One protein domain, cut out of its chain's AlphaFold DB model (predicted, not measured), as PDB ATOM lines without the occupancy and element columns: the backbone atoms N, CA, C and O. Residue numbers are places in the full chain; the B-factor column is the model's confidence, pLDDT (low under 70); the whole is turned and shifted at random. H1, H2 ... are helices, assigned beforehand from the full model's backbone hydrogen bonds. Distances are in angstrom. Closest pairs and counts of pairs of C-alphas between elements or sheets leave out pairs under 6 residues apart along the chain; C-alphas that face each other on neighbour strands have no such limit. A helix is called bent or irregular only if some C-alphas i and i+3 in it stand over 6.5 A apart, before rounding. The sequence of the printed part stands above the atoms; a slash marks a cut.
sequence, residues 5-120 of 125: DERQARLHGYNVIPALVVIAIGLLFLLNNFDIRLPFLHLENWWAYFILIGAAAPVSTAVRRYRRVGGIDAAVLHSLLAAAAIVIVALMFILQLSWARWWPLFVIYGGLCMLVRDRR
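This is residues 5 to 120 of the 125 residues of an uncharacterized protein of Frateuria sp. Soil773 (UniProt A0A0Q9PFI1). A slab of helices lies side by side, with H5 in the middle, H3 and H4 following one another along one side of it and H6 along the other; H2 is held off from this slab as a separate arm. Residues 5 to 24, with H1 and the first part of H2, stick out from the rest. The printed part has 116 residues with six named helices, H1 to H6 in that order along the chain, and no named strand: the class is all helix. The whole is only just extended, close to loose, with a radius of gyration of the C-alphas of 20.2 A, and its flat outline spans 52 by 51 by 22 A.

H1 is residues 5 to 8, beginning at C-alpha 5 at (74.614, 0.727, -6.901). H2, residues 16 to 33, is 25.9 A from first to last C-alpha. H3 is residues 48 to 54, and H4, residues 56 to 69, is 19.9 A long. H5, residues 74 to 94, is the longest at 21 residues and 29.9 A; it begins at C-alpha 74 at (58.908, 10.953, 42.537). H6, residues 99 to 118, is 28.5 A long and ends at C-alpha 118 at (53.094, 19.242, 43.073). H6 is irregular: C-alphas 101 and 104 are 7.5 A apart.

H5 is the hub, touching three helices. Its residues 86 to 94 alone touch H3, at a shallow tilt of 16 degrees, opposite ways; the closest C-alphas are those of Ala 48 and Ala 90, 5.4 A apart. Its residues 76 to 83 alone touch H4, with which it forms a helical hairpin at a shallow tilt of 23 degrees, opposite ways; the closest C-alphas, of Ala 62 and Val 76, are 5.1 A apart. H5 and H6 form a second helical hairpin, opposite ways at a shallow tilt of 5 degrees. Here residues 74 to 81 of H5 alone touch residues 113 to 116 of H6 alone, and the closest C-alphas, of Leu 81 and Cys 113, are 7.1 A apart. H3 and H4 meet only through their link, while H6 is apart from both. H1 and H2 are apart from each other, and each of them touches none of the other helices. In H2, H3, H4 and H5 every O i to N i+4 pair is within hydrogen-bond range, in H6 13 of 16 are, and H1 is too short for such a pair.

The two C-alphas farthest apart, of Asp 5 and Arg 101, are 60.9 A apart. The printed part has no cut. The link from H2 to H3, residues 34 to 47, is long; residues 33 to 40, of which 33 belongs to H2, stand free. The mean pLDDT of the printed part is 71.1, and 49 residues are under 70, among them residues 5 to 14, 31 to 45 and 65 to 76.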
ATOM      1  N   ASP A   5      74.863   1.945  -7.682       61.22
ATOM      2  CA  ASP A   5      74.614   0.727  -6.901       61.22
ATOM      3  C   ASP A   5      74.553   1.016  -5.385       61.22
ATOM      4  O   ASP A   5      73.728   0.457  -4.665       61.22
ATOM      5  N   GLU A   6      75.311   2.005  -4.896       59.72
ATOM      6  CA  GLU A   6      75.282   2.427  -3.482       59.72
ATOM      7  C   GLU A   6      73.992   3.167  -3.084       59.72
ATOM      8  O   GLU A   6      73.565   3.124  -1.927       59.72
ATOM      9  N   ARG A   7      73.329   3.840  -4.038       57.22
ATOM     10  CA  ARG A   7      72.039   4.509  -3.785       57.22
ATOM     11  C   ARG A   7      70.918   3.505  -3.544       57.22
ATOM     12  O   ARG A   7      70.008   3.808  -2.777       57.22
ATOM     13  N   GLN A   8      70.992   2.325  -4.157       57.03
ATOM     14  CA  GLN A   8      69.966   1.292  -4.024       57.03
ATOM     15  C   GLN A   8      70.015   0.603  -2.654       57.03
ATOM     16  O   GLN A   8      68.965   0.337  -2.083       57.03
ATOM     17  N   ALA A   9      71.196   0.438  -2.052       54.97
ATOM     18  CA  ALA A   9      71.333  -0.143  -0.710       54.97
ATOM     19  C   ALA A   9      70.804   0.759   0.431       54.97
ATOM     20  O   ALA A   9      70.582   0.286   1.543       54.97
ATOM     21  N   ARG A  10      70.577   2.058   0.171       56.03
ATOM     22  CA  ARG A  10      69.943   3.001   1.118       56.03
ATOM     23  C   ARG A  10      68.430   3.116   0.959       56.03
ATOM     24  O   ARG A  10      67.778   3.721   1.820       56.03
ATOM     25  N   LEU A  11      67.871   2.540  -0.106       59.00
ATOM     26  CA  LEU A  11      66.432   2.367  -0.259       59.00
ATOM     27  C   LEU A  11      66.028   1.226   0.661       59.00
ATOM     28  O   LEU A  11      65.864   0.086   0.244       59.00
ATOM     29  N   HIS A  12      65.993   1.583   1.946       56.78
ATOM     30  CA  HIS A  12      65.220   0.981   3.009       56.78
ATOM     31  C   HIS A  12      64.330  -0.118   2.455       56.78
ATOM     32  O   HIS A  12      63.329   0.182   1.800       56.78
ATOM     33  N   GLY A  13      64.715  -1.370   2.715       58.97
ATOM     34  CA  GLY A  13      63.801  -2.494   2.648       58.97
ATOM     35  C   GLY A  13      62.640  -2.150   3.564       58.97
ATOM     36  O   GLY A  13      62.698  -2.357   4.775       58.97
ATOM     37  N   TYR A  14      61.644  -1.479   2.994       61.88
ATOM     38  CA  TYR A  14      60.454  -1.062   3.684       61.88
ATOM     39  C   TYR A  14      59.753  -2.371   3.965       61.88
ATOM     40  O   TYR A  14      59.192  -2.989   3.061       61.88
ATOM     41  N   ASN A  15      59.918  -2.872   5.186       74.12
ATOM     42  CA  ASN A  15      59.289  -4.108   5.589       74.12
ATOM     43  C   ASN A  15      57.786  -3.881   5.417       74.12
ATOM     44  O   ASN A  15      57.163  -3.162   6.189       74.12
ATOM     45  N   VAL A  16      57.216  -4.453   4.358       81.06
ATOM     46  CA  VAL A  16      55.778  -4.386   4.050       81.06
ATOM     47  C   VAL A  16      54.958  -5.207   5.043       81.06
ATOM     48  O   VAL A  16      53.745  -5.061   5.135       81.06
ATOM     49  N   ILE A  17      55.641  -6.044   5.826       83.88
ATOM     50  CA  ILE A  17      55.082  -6.911   6.857       83.88
ATOM     51  C   ILE A  17      54.244  -6.120   7.879       83.88
ATOM     52  O   ILE A  17      53.068  -6.440   8.015       83.88
ATOM     53  N   PRO A  18      54.743  -5.064   8.557       81.31
ATOM     54  CA  PRO A  18      53.921  -4.239   9.446       81.31
ATOM     55  C   PRO A  18      52.708  -3.612   8.750       81.31
ATOM     56  O   PRO A  18      51.636  -3.581   9.344       81.31
ATOM     57  N   ALA A  19      52.835  -3.161   7.497       78.38
ATOM     58  CA  ALA A  19      51.707  -2.588   6.761       78.38
ATOM     59  C   ALA A  19      50.611  -3.637   6.498       78.38
ATOM     60  O   ALA A  19      49.439  -3.383   6.761       78.38
ATOM     61  N   LEU A  20      50.996  -4.842   6.064       87.94
ATOM     62  CA  LEU A  20      50.076  -5.967   5.874       87.94
ATOM     63  C   LEU A  20      49.417  -6.408   7.185       87.94
ATOM     64  O   LEU A  20      48.222  -6.694   7.197       87.94
ATOM     65  N   VAL A  21      50.160  -6.411   8.295       84.31
ATOM     66  CA  VAL A  21      49.621  -6.725   9.626       84.31
ATOM     67  C   VAL A  21      48.569  -5.698  10.046       84.31
ATOM     68  O   VAL A  21      47.485  -6.085  10.476       84.31
ATOM     69  N   VAL A  22      48.837  -4.399   9.873       81.06
ATOM     70  CA  VAL A  22      47.872  -3.334  10.201       81.06
ATOM     71  C   VAL A  22      46.609  -3.447   9.343       81.06
ATOM     72  O   VAL A  22      45.505  -3.330   9.869       81.06
ATOM     73  N   ILE A  23      46.755  -3.735   8.046       85.12
ATOM     74  CA  ILE A  23      45.618  -3.948   7.137       85.12
ATOM     75  C   ILE A  23      44.792  -5.167   7.569       85.12
ATOM     76  O   ILE A  23      43.569  -5.075   7.639       85.12
ATOM     77  N   ALA A  24      45.433  -6.288   7.909       81.81
ATOM     78  CA  ALA A  24      44.745  -7.490   8.382       81.81
ATOM     79  C   ALA A  24      43.982  -7.243   9.695       81.81
ATOM     80  O   ALA A  24      42.838  -7.674   9.831       81.81
ATOM     81  N   ILE A  25      44.573  -6.496  10.635       79.69
ATOM     82  CA  ILE A  25      43.906  -6.083  11.880       79.69
ATOM     83  C   ILE A  25      42.691  -5.194  11.571       79.69
ATOM     84  O   ILE A  25      41.614  -5.414  12.123       79.69
ATOM     85  N   GLY A  26      42.832  -4.231  10.655       77.88
ATOM     86  CA  GLY A  26      41.731  -3.365  10.226       77.88
ATOM     87  C   GLY A  26      40.583  -4.134   9.566       77.88
ATOM     88  O   GLY A  26      39.420  -3.882   9.872       77.88
ATOM     89  N   LEU A  27      40.897  -5.122   8.721       81.56
ATOM     90  CA  LEU A  27      39.900  -6.009   8.117       81.56
ATOM     91  C   LEU A  27      39.159  -6.827   9.179       81.56
ATOM     92  O   LEU A  27      37.935  -6.895   9.133       81.56
ATOM     93  N   LEU A  28      39.868  -7.388  10.165       69.44
ATOM     94  CA  LEU A  28      39.251  -8.106  11.287       69.44
ATOM     95  C   LEU A  28      38.285  -7.213  12.081       69.44
ATOM     96  O   LEU A  28      37.198  -7.658  12.443       69.44
ATOM     97  N   PHE A  29      38.651  -5.950  12.317       68.12
ATOM     98  CA  PHE A  29      37.797  -4.987  13.021       68.12
ATOM     99  C   PHE A  29      36.548  -4.640  12.204       68.12
ATOM    100  O   PHE A  29      35.455  -4.538  12.762       68.12
ATOM    101  N   LEU A  30      36.694  -4.511  10.882       74.38
ATOM    102  CA  LEU A  30      35.583  -4.265   9.966       74.38
ATOM    103  C   LEU A  30      34.619  -5.461   9.928       74.38
ATOM    104  O   LEU A  30      33.417  -5.282  10.076       74.38
ATOM    105  N   LEU A  31      35.143  -6.685   9.804       67.12
ATOM    106  CA  LEU A  31      34.369  -7.934   9.834       67.12
ATOM    107  C   LEU A  31      33.582  -8.098  11.143       67.12
ATOM    108  O   LEU A  31      32.428  -8.519  11.112       67.12
ATOM    109  N   ASN A  32      34.176  -7.710  12.275       58.41
ATOM    110  CA  ASN A  32      33.499  -7.698  13.570       58.41
ATOM    111  C   ASN A  32      32.362  -6.657  13.637       58.41
ATOM    112  O   ASN A  32      31.350  -6.896  14.284       58.41
ATOM    113  N   ASN A  33      32.492  -5.521  12.939       62.81
ATOM    114  CA  ASN A  33      31.443  -4.496  12.861       62.81
ATOM    115  C   ASN A  33      30.218  -4.947  12.039       62.81
ATOM    116  O   ASN A  33      29.113  -4.475  12.287       62.81
ATOM    117  N   PHE A  34      30.397  -5.891  11.108       69.00
ATOM    118  CA  PHE A  34      29.332  -6.445  10.259       69.00
ATOM    119  C   PHE A  34      28.499  -7.567  10.918       69.00
ATOM    120  O   PHE A  34      27.713  -8.219  10.234       69.00
ATOM    121  N   ASP A  35      28.648  -7.805  12.227       56.72
ATOM    122  CA  ASP A  35      27.919  -8.834  12.994       56.72
ATOM    123  C   ASP A  35      28.088 -10.274  12.451       56.72
ATOM    124  O   ASP A  35      27.289 -11.168  12.732       56.72
ATOM    125  N   ILE A  36      29.164 -10.536  11.692       55.47
ATOM    126  CA  ILE A  36      29.546 -11.880  11.230       55.47
ATOM    127  C   ILE A  36      30.145 -12.620  12.432       55.47
ATOM    128  O   ILE A  36      31.355 -12.618  12.671       55.47
ATOM    129  N   ARG A  37      29.265 -13.207  13.251       51.06
ATOM    130  CA  ARG A  37      29.609 -13.836  14.533       51.06
ATOM    131  C   ARG A  37      30.368 -15.146  14.335       51.06
ATOM    132  O   ARG A  37      29.786 -16.227  14.289       51.06
ATOM    133  N   LEU A  38      31.692 -15.056  14.257       55.81
ATOM    134  CA  LEU A  38      32.570 -16.217  14.370       55.81
ATOM    135  C   LEU A  38      32.670 -16.631  15.857       55.81
ATOM    136  O   LEU A  38      33.039 -15.806  16.694       55.81
ATOM    137  N   PRO A  39      32.378 -17.893  16.223       53.44
ATOM    138  CA  PRO A  39      32.243 -18.332  17.621       53.44
ATOM    139  C   PRO A  39      33.534 -18.240  18.458       53.44
ATOM    140  O   PRO A  39      33.473 -18.232  19.682       53.44
ATOM    141  N   PHE A  40      34.696 -18.109  17.817       54.25
ATOM    142  CA  PHE A  40      36.011 -17.930  18.453       54.25
ATOM    143  C   PHE A  40      36.372 -16.454  18.732       54.25
ATOM    144  O   PHE A  40      37.331 -16.192  19.453       54.25
ATOM    145  N   LEU A  41      35.600 -15.490  18.211       51.78
ATOM    146  CA  LEU A  41      35.767 -14.046  18.452       51.78
ATOM    147  C   LEU A  41      34.910 -13.518  19.619       51.78
ATOM    148  O   LEU A  41      34.832 -12.312  19.824       51.78
ATOM    149  N   HIS A  42      34.302 -14.396  20.424       52.00
ATOM    150  CA  HIS A  42      33.481 -14.002  21.582       52.00
ATOM    151  C   HIS A  42      34.245 -13.183  22.641       52.00
ATOM    152  O   HIS A  42      33.630 -12.520  23.472       52.00
ATOM    153  N   LEU A  43      35.583 -13.192  22.610       54.91
ATOM    154  CA  LEU A  43      36.385 -12.192  23.311       54.91
ATOM    155  C   LEU A  43      36.434 -10.913  22.473       54.91
ATOM    156  O   LEU A  43      37.430 -10.644  21.809       54.91
ATOM    157  N   GLU A  44      35.384 -10.099  22.544       59.97
ATOM    158  CA  GLU A  44      35.266  -8.808  21.835       59.97
ATOM    159  C   GLU A  44      36.508  -7.901  22.010       59.97
ATOM    160  O   GLU A  44      36.828  -7.082  21.151       59.97
ATOM    161  N   ASN A  45      37.266  -8.088  23.099       66.94
ATOM    162  CA  ASN A  45      38.441  -7.293  23.453       66.94
ATOM    163  C   ASN A  45      39.725  -8.116  23.634       66.94
ATOM    164  O   ASN A  45      40.598  -7.733  24.409       66.94
ATOM    165  N   TRP A  46      39.894  -9.233  22.917       71.81
ATOM    166  CA  TRP A  46      41.141 -10.021  22.961       71.81
ATOM    167  C   TRP A  46      42.390  -9.201  22.568       71.81
ATOM    168  O   TRP A  46      43.502  -9.451  23.024       71.81
ATOM    169  N   TRP A  47      42.219  -8.163  21.757       72.69
ATOM    170  CA  TRP A  47      43.293  -7.242  21.401       72.69
ATOM    171  C   TRP A  47      43.710  -6.329  22.570       72.69
ATOM    172  O   TRP A  47      44.842  -5.849  22.604       72.69
ATOM    173  N   ALA A  48      42.855  -6.125  23.578       75.69
ATOM    174  CA  ALA A  48      43.193  -5.340  24.764       75.69
ATOM    175  C   ALA A  48      44.292  -5.997  25.617       75.69
ATOM    176  O   ALA A  48      45.014  -5.304  26.336       75.69
ATOM    177  N   TYR A  49      44.514  -7.310  25.469       73.75
ATOM    178  CA  TYR A  49      45.683  -7.979  26.043       73.75
ATOM    179  C   TYR A  49      47.006  -7.431  25.472       73.75
ATOM    180  O   TYR A  49      47.995  -7.378  26.200       73.75
ATOM    181  N   PHE A  50      47.039  -6.925  24.229       79.75
ATOM    182  CA  PHE A  50      48.223  -6.231  23.698       79.75
ATOM    183  C   PHE A  50      48.481  -4.898  24.406       79.75
ATOM    184  O   PHE A  50      49.630  -4.569  24.699       79.75
ATOM    185  N   ILE A  51      47.422  -4.155  24.742       77.62
ATOM    186  CA  ILE A  51      47.528  -2.915  25.527       77.62
ATOM    187  C   ILE A  51      48.074  -3.234  26.924       77.62
ATOM    188  O   ILE A  51      48.956  -2.536  27.425       77.62
ATOM    189  N   LEU A  52      47.605  -4.334  27.521       77.88
ATOM    190  CA  LEU A  52      48.086  -4.815  28.814       77.88
ATOM    191  C   LEU A  52      49.577  -5.194  28.769       77.88
ATOM    192  O   LEU A  52      50.323  -4.841  29.680       77.88
ATOM    193  N   ILE A  53      50.043  -5.835  27.691       79.44
ATOM    194  CA  ILE A  53      51.475  -6.093  27.464       79.44
ATOM    195  C   ILE A  53      52.252  -4.772  27.334       79.44
ATOM    196  O   ILE A  53      53.346  -4.648  27.882       79.44
ATOM    197  N   GLY A  54      51.679  -3.751  26.690       74.50
ATOM    198  CA  GLY A  54      52.261  -2.405  26.611       74.50
ATOM    199  C   GLY A  54      52.506  -1.756  27.980       74.50
ATOM    200  O   GLY A  54      53.493  -1.037  28.155       74.50
ATOM    201  N   ALA A  55      51.688  -2.074  28.990       75.06
ATOM    202  CA  ALA A  55      51.907  -1.611  30.360       75.06
ATOM    203  C   ALA A  55      53.190  -2.182  30.998       75.06
ATOM    204  O   ALA A  55      53.722  -1.591  31.940       75.06
ATOM    205  N   ALA A  56      53.746  -3.281  30.476       73.31
ATOM    206  CA  ALA A  56      54.983  -3.861  30.993       73.31
ATOM    207  C   ALA A  56      56.190  -2.916  30.840       73.31
ATOM    208  O   ALA A  56      57.098  -2.938  31.674       73.31
ATOM    209  N   ALA A  57      56.200  -2.041  29.827       73.75
ATOM    210  CA  ALA A  57      57.286  -1.086  29.608       73.75
ATOM    211  C   ALA A  57      57.449  -0.092  30.783       73.75
ATOM    212  O   ALA A  57      58.513  -0.088  31.418       73.75
ATOM    213  N   PRO A  58      56.432   0.700  31.176       68.06
ATOM    214  CA  PRO A  58      56.552   1.591  32.331       68.06
ATOM    215  C   PRO A  58      56.701   0.840  33.663       68.06
ATOM    216  O   PRO A  58      57.454   1.298  34.525       68.06
ATOM    217  N   VAL A  59      56.095  -0.346  33.818       72.69
ATOM    218  CA  VAL A  59      56.277  -1.190  35.018       72.69
ATOM    219  C   VAL A  59      57.730  -1.642  35.167       72.69
ATOM    220  O   VAL A  59      58.320  -1.496  36.237       72.69
ATOM    221  N   SER A  60      58.356  -2.131  34.093       71.19
ATOM    222  CA  SER A  60      59.764  -2.551  34.121       71.19
ATOM    223  C   SER A  60      60.704  -1.390  34.464       71.19
ATOM    224  O   SER A  60      61.668  -1.561  35.214       71.19
ATOM    225  N   THR A  61      60.369  -0.189  33.987       70.00
ATOM    226  CA  THR A  61      61.099   1.050  34.270       70.00
ATOM    227  C   THR A  61      60.982   1.433  35.749       70.00
ATOM    228  O   THR A  61      61.990   1.753  36.385       70.00
ATOM    229  N   ALA A  62      59.781   1.317  36.327       65.69
ATOM    230  CA  ALA A  62      59.538   1.541  37.750       65.69
ATOM    231  C   ALA A  62      60.311   0.538  38.627       65.69
ATOM    232  O   ALA A  62      61.001   0.948  39.560       65.69
ATOM    233  N   VAL A  63      60.282  -0.757  38.286       69.50
ATOM    234  CA  VAL A  63      60.969  -1.825  39.040       69.50
ATOM    235  C   VAL A  63      62.491  -1.665  38.995       69.50
ATOM    236  O   VAL A  63      63.153  -1.765  40.031       69.50
ATOM    237  N   ARG A  64      63.074  -1.374  37.821       70.12
ATOM    238  CA  ARG A  64      64.526  -1.138  37.697       70.12
ATOM    239  C   ARG A  64      64.979   0.053  38.530       70.12
ATOM    240  O   ARG A  64      66.067   0.020  39.098       70.12
ATOM    241  N   ARG A  65      64.159   1.101  38.587       64.38
ATOM    242  CA  ARG A  65      64.493   2.335  39.297       64.38
ATOM    243  C   ARG A  65      64.303   2.196  40.805       64.38
ATOM    244  O   ARG A  65      65.188   2.609  41.544       64.38
ATOM    245  N   TYR A  66      63.249   1.508  41.244       63.47
ATOM    246  CA  TYR A  66      63.046   1.133  42.645       63.47
ATOM    247  C   TYR A  66      64.226   0.311  43.188       63.47
ATOM    248  O   TYR A  66      64.768   0.634  44.239       63.47
ATOM    249  N   ARG A  67      64.714  -0.676  42.420       69.06
ATOM    250  CA  ARG A  67      65.891  -1.479  42.800       69.06
ATOM    251  C   ARG A  67      67.209  -0.694  42.840       69.06
ATOM    252  O   ARG A  67      68.110  -1.103  43.558       69.06
ATOM    253  N   ARG A  68      67.349   0.389  42.066       65.12
ATOM    254  CA  ARG A  68      68.574   1.217  42.039       65.12
ATOM    255  C   ARG A  68      68.611   2.289  43.124       65.12
ATOM    256  O   ARG A  68      69.690   2.606  43.598       65.12
ATOM    257  N   VAL A  69      67.463   2.873  43.457       63.53
ATOM    258  CA  VAL A  69      67.363   3.986  44.418       63.53
ATOM    259  C   VAL A  69      67.039   3.482  45.831       63.53
ATOM    260  O   VAL A  69      67.323   4.169  46.802       63.53
ATOM    261  N   GLY A  70      66.467   2.278  45.967       62.12
ATOM    262  CA  GLY A  70      66.111   1.690  47.265       62.12
ATOM    263  C   GLY A  70      64.898   2.343  47.942       62.12
ATOM    264  O   GLY A  70      64.578   2.000  49.074       62.12
ATOM    265  N   GLY A  71      64.205   3.260  47.257       65.75
ATOM    266  CA  GLY A  71      63.062   4.005  47.787       65.75
ATOM    267  C   GLY A  71      62.045   4.403  46.713       65.75
ATOM    268  O   GLY A  71      62.314   4.343  45.509       65.75
ATOM    269  N   ILE A  72      60.850   4.800  47.157       64.50
ATOM    270  CA  ILE A  72      59.782   5.314  46.288       64.50
ATOM    271  C   ILE A  72      60.058   6.797  46.017       64.50
ATOM    272  O   ILE A  72      59.627   7.672  46.761       64.50
ATOM    273  N   ASP A  73      60.811   7.069  44.953       69.75
ATOM    274  CA  ASP A  73      61.106   8.427  44.487       69.75
ATOM    275  C   ASP A  73      59.999   8.960  43.545       69.75
ATOM    276  O   ASP A  73      59.253   8.194  42.924       69.75
ATOM    277  N   ALA A  74      59.906  10.281  43.372       66.31
ATOM    278  CA  ALA A  74      58.908  10.953  42.537       66.31
ATOM    279  C   ALA A  74      58.942  10.488  41.067       66.31
ATOM    280  O   ALA A  74      57.935  10.556  40.357       66.31
ATOM    281  N   ALA A  75      60.087  10.004  40.578       65.50
ATOM    282  CA  ALA A  75      60.215   9.399  39.250       65.50
ATOM    283  C   ALA A  75      59.599   7.989  39.160       65.50
ATOM    284  O   ALA A  75      59.035   7.625  38.123       65.50
ATOM    285  N   VAL A  76      59.671   7.206  40.243       69.88
ATOM    286  CA  VAL A  76      59.026   5.887  40.355       69.88
ATOM    287  C   VAL A  76      57.511   6.067  40.401       69.88
ATOM    288  O   VAL A  76      56.799   5.390  39.665       69.88
ATOM    289  N   LEU A  77      57.028   7.052  41.167       73.69
ATOM    290  CA  LEU A  77      55.601   7.366  41.279       73.69
ATOM    291  C   LEU A  77      54.996   7.815  39.939       73.69
ATOM    292  O   LEU A  77      53.907   7.388  39.571       73.69
ATOM    293  N   HIS A  78      55.736   8.599  39.154       72.12
ATOM    294  CA  HIS A  78      55.313   8.985  37.806       72.12
ATOM    295  C   HIS A  78      55.271   7.802  36.827       72.12
ATOM    296  O   HIS A  78      54.347   7.703  36.025       72.12
ATOM    297  N   SER A  79      56.239   6.886  36.914       72.00
ATOM    298  CA  SER A  79      56.252   5.671  36.084       72.00
ATOM    299  C   SER A  79      55.099   4.729  36.452       72.00
ATOM    300  O   SER A  79      54.486   4.132  35.571       72.00
ATOM    301  N   LEU A  80      54.767   4.639  37.745       77.44
ATOM    302  CA  LEU A  80      53.609   3.901  38.257       77.44
ATOM    303  C   LEU A  80      52.288   4.503  37.787       77.44
ATOM    304  O   LEU A  80      51.416   3.757  37.363       77.44
ATOM    305  N   LEU A  81      52.154   5.829  37.817       78.12
ATOM    306  CA  LEU A  81      50.995   6.518  37.255       78.12
ATOM    307  C   LEU A  81      50.876   6.204  35.754       78.12
ATOM    308  O   LEU A  81      49.871   5.659  35.309       78.12
ATOM    309  N   ALA A  82      51.928   6.419  34.964       75.19
ATOM    310  CA  ALA A  82      51.897   6.093  33.537       75.19
ATOM    311  C   ALA A  82      51.479   4.631  33.264       75.19
ATOM    312  O   ALA A  82      50.641   4.384  32.399       75.19
ATOM    313  N   ALA A  83      51.995   3.671  34.040       76.62
ATOM    314  CA  ALA A  83      51.563   2.276  33.971       76.62
ATOM    315  C   ALA A  83      50.086   2.093  34.359       76.62
ATOM    316  O   ALA A  83      49.350   1.420  33.643       76.62
ATOM    317  N   ALA A  84      49.641   2.708  35.457       80.12
ATOM    318  CA  ALA A  84      48.270   2.618  35.946       80.12
ATOM    319  C   ALA A  84      47.260   3.136  34.915       80.12
ATOM    320  O   ALA A  84      46.232   2.500  34.712       80.12
ATOM    321  N   ALA A  85      47.570   4.225  34.208       80.62
ATOM    322  CA  ALA A  85      46.721   4.735  33.134       80.62
ATOM    323  C   ALA A  85      46.535   3.701  32.008       80.62
ATOM    324  O   ALA A  85      45.408   3.433  31.598       80.62
ATOM    325  N   ILE A  86      47.625   3.077  31.545       80.25
ATOM    326  CA  ILE A  86      47.577   2.054  30.487       80.25
ATOM    327  C   ILE A  86      46.805   0.817  30.964       80.25
ATOM    328  O   ILE A  86      45.988   0.277  30.222       80.25
ATOM    329  N   VAL A  87      47.019   0.395  32.214       80.81
ATOM    330  CA  VAL A  87      46.313  -0.738  32.830       80.81
ATOM    331  C   VAL A  87      44.815  -0.457  32.949       80.81
ATOM    332  O   VAL A  87      44.022  -1.299  32.547       80.81
ATOM    333  N   ILE A  88      44.407   0.721  33.432       78.94
ATOM    334  CA  ILE A  88      42.989   1.107  33.546       78.94
ATOM    335  C   ILE A  88      42.311   1.079  32.175       78.94
ATOM    336  O   ILE A  88      41.217   0.533  32.043       78.94
ATOM    337  N   VAL A  89      42.972   1.615  31.145       79.19
ATOM    338  CA  VAL A  89      42.459   1.588  29.770       79.19
ATOM    339  C   VAL A  89      42.340   0.149  29.261       79.19
ATOM    340  O   VAL A  89      41.289  -0.227  28.748       79.19
ATOM    341  N   ALA A  90      43.364  -0.685  29.457       79.00
ATOM    342  CA  ALA A  90      43.321  -2.094  29.070       79.00
ATOM    343  C   ALA A  90      42.189  -2.855  29.784       79.00
ATOM    344  O   ALA A  90      41.445  -3.585  29.136       79.00
ATOM    345  N   LEU A  91      42.011  -2.649  31.094       75.38
ATOM    346  CA  LEU A  91      40.926  -3.257  31.867       75.38
ATOM    347  C   LEU A  91      39.553  -2.782  31.395       75.38
ATOM    348  O   LEU A  91      38.643  -3.600  31.316       75.38
ATOM    349  N   MET A  92      39.393  -1.499  31.059       74.31
ATOM    350  CA  MET A  92      38.130  -0.981  30.525       74.31
ATOM    351  C   MET A  92      37.714  -1.694  29.242       74.31
ATOM    352  O   MET A  92      36.541  -2.041  29.106       74.31
ATOM    353  N   PHE A  93      38.665  -1.940  28.337       75.06
ATOM    354  CA  PHE A  93      38.400  -2.709  27.128       75.06
ATOM    355  C   PHE A  93      38.147  -4.186  27.457       75.06
ATOM    356  O   PHE A  93      37.112  -4.705  27.067       75.06
ATOM    357  N   ILE A  94      38.999  -4.858  28.241       72.31
ATOM    358  CA  ILE A  94      38.816  -6.284  28.598       72.31
ATOM    359  C   ILE A  94      37.448  -6.544  29.246       72.31
ATOM    360  O   ILE A  94      36.783  -7.519  28.908       72.31
ATOM    361  N   LEU A  95      37.024  -5.674  30.163       73.62
ATOM    362  CA  LEU A  95      35.798  -5.830  30.943       73.62
ATOM    363  C   LEU A  95      34.566  -5.160  30.295       73.62
ATOM    364  O   LEU A  95      33.496  -5.174  30.901       73.62
ATOM    365  N   GLN A  96      34.701  -4.559  29.104       68.56
ATOM    366  CA  GLN A  96      33.621  -3.845  28.397       68.56
ATOM    367  C   GLN A  96      32.895  -2.799  29.253       68.56
ATOM    368  O   GLN A  96      31.670  -2.652  29.227       68.56
ATOM    369  N   LEU A  97      33.653  -2.055  30.054       68.56
ATOM    370  CA  LEU A  97      33.071  -1.071  30.959       68.56
ATOM    371  C   LEU A  97      32.505   0.108  30.171       68.56
ATOM    372  O   LEU A  97      33.183   0.711  29.340       68.56
ATOM    373  N   SER A  98      31.271   0.498  30.494       73.56
ATOM    374  CA  SER A  98      30.640   1.651  29.860       73.56
ATOM    375  C   SER A  98      31.366   2.949  30.224       73.56
ATOM    376  O   SER A  98      31.423   3.359  31.385       73.56
ATOM    377  N   TRP A  99      31.883   3.647  29.212       72.12
ATOM    378  CA  TRP A  99      32.576   4.931  29.378       72.12
ATOM    379  C   TRP A  99      31.758   5.948  30.192       72.12
ATOM    380  O   TRP A  99      32.284   6.611  31.085       72.12
ATOM    381  N   ALA A 100      30.439   5.977  29.975       77.75
ATOM    382  CA  ALA A 100      29.500   6.844  30.686       77.75
ATOM    383  C   ALA A 100      29.434   6.608  32.209       77.75
ATOM    384  O   ALA A 100      29.092   7.526  32.950       77.75
ATOM    385  N   ARG A 101      29.763   5.405  32.696       79.81
ATOM    386  CA  ARG A 101      29.772   5.085  34.133       79.81
ATOM    387  C   ARG A 101      31.144   5.314  34.771       79.81
ATOM    388  O   ARG A 101      31.215   5.658  35.945       79.81
ATOM    389  N   TRP A 102      32.218   5.124  34.007       80.06
ATOM    390  CA  TRP A 102      33.583   5.042  34.538       80.06
ATOM    391  C   TRP A 102      34.430   6.303  34.341       80.06
ATOM    392  O   TRP A 102      35.477   6.428  34.975       80.06
ATOM    393  N   TRP A 103      33.961   7.282  33.562       82.88
ATOM    394  CA  TRP A 103      34.644   8.573  33.400       82.88
ATOM    395  C   TRP A 103      35.032   9.290  34.717       82.88
ATOM    396  O   TRP A 103      36.115   9.884  34.734       82.88
ATOM    397  N   PRO A 104      34.275   9.217  35.844       87.31
ATOM    398  CA  PRO A 104      34.679   9.888  37.083       87.31
ATOM    399  C   PRO A 104      35.999   9.344  37.644       87.31
ATOM    400  O   PRO A 104      36.749  10.071  38.291       87.31
ATOM    401  N   LEU A 105      36.329   8.082  37.348       81.00
ATOM    402  CA  LEU A 105      37.569   7.445  37.785       81.00
ATOM    403  C   LEU A 105      38.795   8.107  37.136       81.00
ATOM    404  O   LEU A 105      39.800   8.321  37.812       81.00
ATOM    405  N   PHE A 106      38.697   8.533  35.871       81.38
ATOM    406  CA  PHE A 106      39.764   9.290  35.204       81.38
ATOM    407  C   PHE A 106      39.966  10.678  35.808       81.38
ATOM    408  O   PHE A 106      41.100  11.146  35.882       81.38
ATOM    409  N   VAL A 107      38.896  11.327  36.276       84.69
ATOM    410  CA  VAL A 107      38.988  12.629  36.957       84.69
ATOM    411  C   VAL A 107      39.704  12.483  38.298       84.69
ATOM    412  O   VAL A 107      40.635  13.235  38.580       84.69
ATOM    413  N   ILE A 108      39.336  11.468  39.089       85.88
ATOM    414  CA  ILE A 108      40.009  11.139  40.356       85.88
ATOM    415  C   ILE A 108      41.491  10.833  40.103       85.88
ATOM    416  O   ILE A 108      42.375  11.354  40.784       85.88
ATOM    417  N   TYR A 109      41.771  10.031  39.078       82.31
ATOM    418  CA  TYR A 109      43.125   9.681  38.671       82.31
ATOM    419  C   TYR A 109      43.944  10.902  38.200       82.31
ATOM    420  O   TYR A 109      45.114  11.050  38.563       82.31
ATOM    421  N   GLY A 110      43.332  11.816  37.444       82.81
ATOM    422  CA  GLY A 110      43.933  13.086  37.033       82.81
ATOM    423  C   GLY A 110      44.261  13.993  38.223       82.81
ATOM    424  O   GLY A 110      45.356  14.555  38.283       82.81
ATOM    425  N   GLY A 111      43.368  14.059  39.215       83.62
ATOM    426  CA  GLY A 111      43.621  14.752  40.481       83.62
ATOM    427  C   GLY A 111      44.808  14.160  41.249       83.62
ATOM    428  O   GLY A 111      45.675  14.893  41.724       83.62
ATOM    429  N   LEU A 112      44.922  12.828  41.291       81.06
ATOM    430  CA  LEU A 112      46.065  12.153  41.910       81.06
ATOM    431  C   LEU A 112      47.379  12.454  41.170       81.06
ATOM    432  O   LEU A 112      48.409  12.698  41.802       81.06
ATOM    433  N   CYS A 113      47.346  12.503  39.834       77.81
ATOM    434  CA  CYS A 113      48.494  12.916  39.024       77.81
ATOM    435  C   CYS A 113      48.950  14.344  39.351       77.81
ATOM    436  O   CYS A 113      50.156  14.591  39.424       77.81
ATOM    437  N   MET A 114      48.015  15.276  39.563       77.75
ATOM    438  CA  MET A 114      48.335  16.648  39.974       77.75
ATOM    439  C   MET A 114      49.013  16.686  41.346       77.75
ATOM    440  O   MET A 114      50.054  17.325  41.479       77.75
ATOM    441  N   LEU A 115      48.508  15.931  42.324       76.12
ATOM    442  CA  LEU A 115      49.097  15.865  43.666       76.12
ATOM    443  C   LEU A 115      50.534  15.311  43.652       76.12
ATOM    444  O   LEU A 115      51.407  15.774  44.383       76.12
ATOM    445  N   VAL A 116      50.807  14.333  42.786       69.75
ATOM    446  CA  VAL A 116      52.161  13.784  42.602       69.75
ATOM    447  C   VAL A 116      53.086  14.762  41.873       69.75
ATOM    448  O   VAL A 116      54.297  14.759  42.112       69.75
ATOM    449  N   ARG A 117      52.541  15.604  40.991       63.78
ATOM    450  CA  ARG A 117      53.302  16.622  40.256       63.78
ATOM    451  C   ARG A 117      53.685  17.809  41.141       63.78
ATOM    452  O   ARG A 117      54.762  18.358  40.941       63.78
ATOM    453  N   ASP A 118      52.861  18.143  42.128       58.31
ATOM    454  CA  ASP A 118      53.094  19.242  43.073       58.31
ATOM    455  C   ASP A 118      54.306  19.002  43.995       58.31
ATOM    456  O   ASP A 118      55.056  19.920  44.304       58.31
ATOM    457  N   ARG A 119      54.643  17.738  44.299       55.44
ATOM    458  CA  ARG A 119      55.905  17.400  44.996       55.44
ATOM    459  C   ARG A 119      57.183  17.652  44.169       55.44
ATOM    460  O   ARG A 119      58.264  17.244  44.590       55.44
ATOM    461  N   ARG A 120      57.087  18.271  42.985       58.47
ATOM    462  CA  ARG A 120      58.212  18.604  42.091       58.47
ATOM    463  C   ARG A 120      58.401  20.117  41.873       58.47
ATOM    464  O   ARG A 120      58.719  20.522  40.756       58.47
TER     465      ARG A 120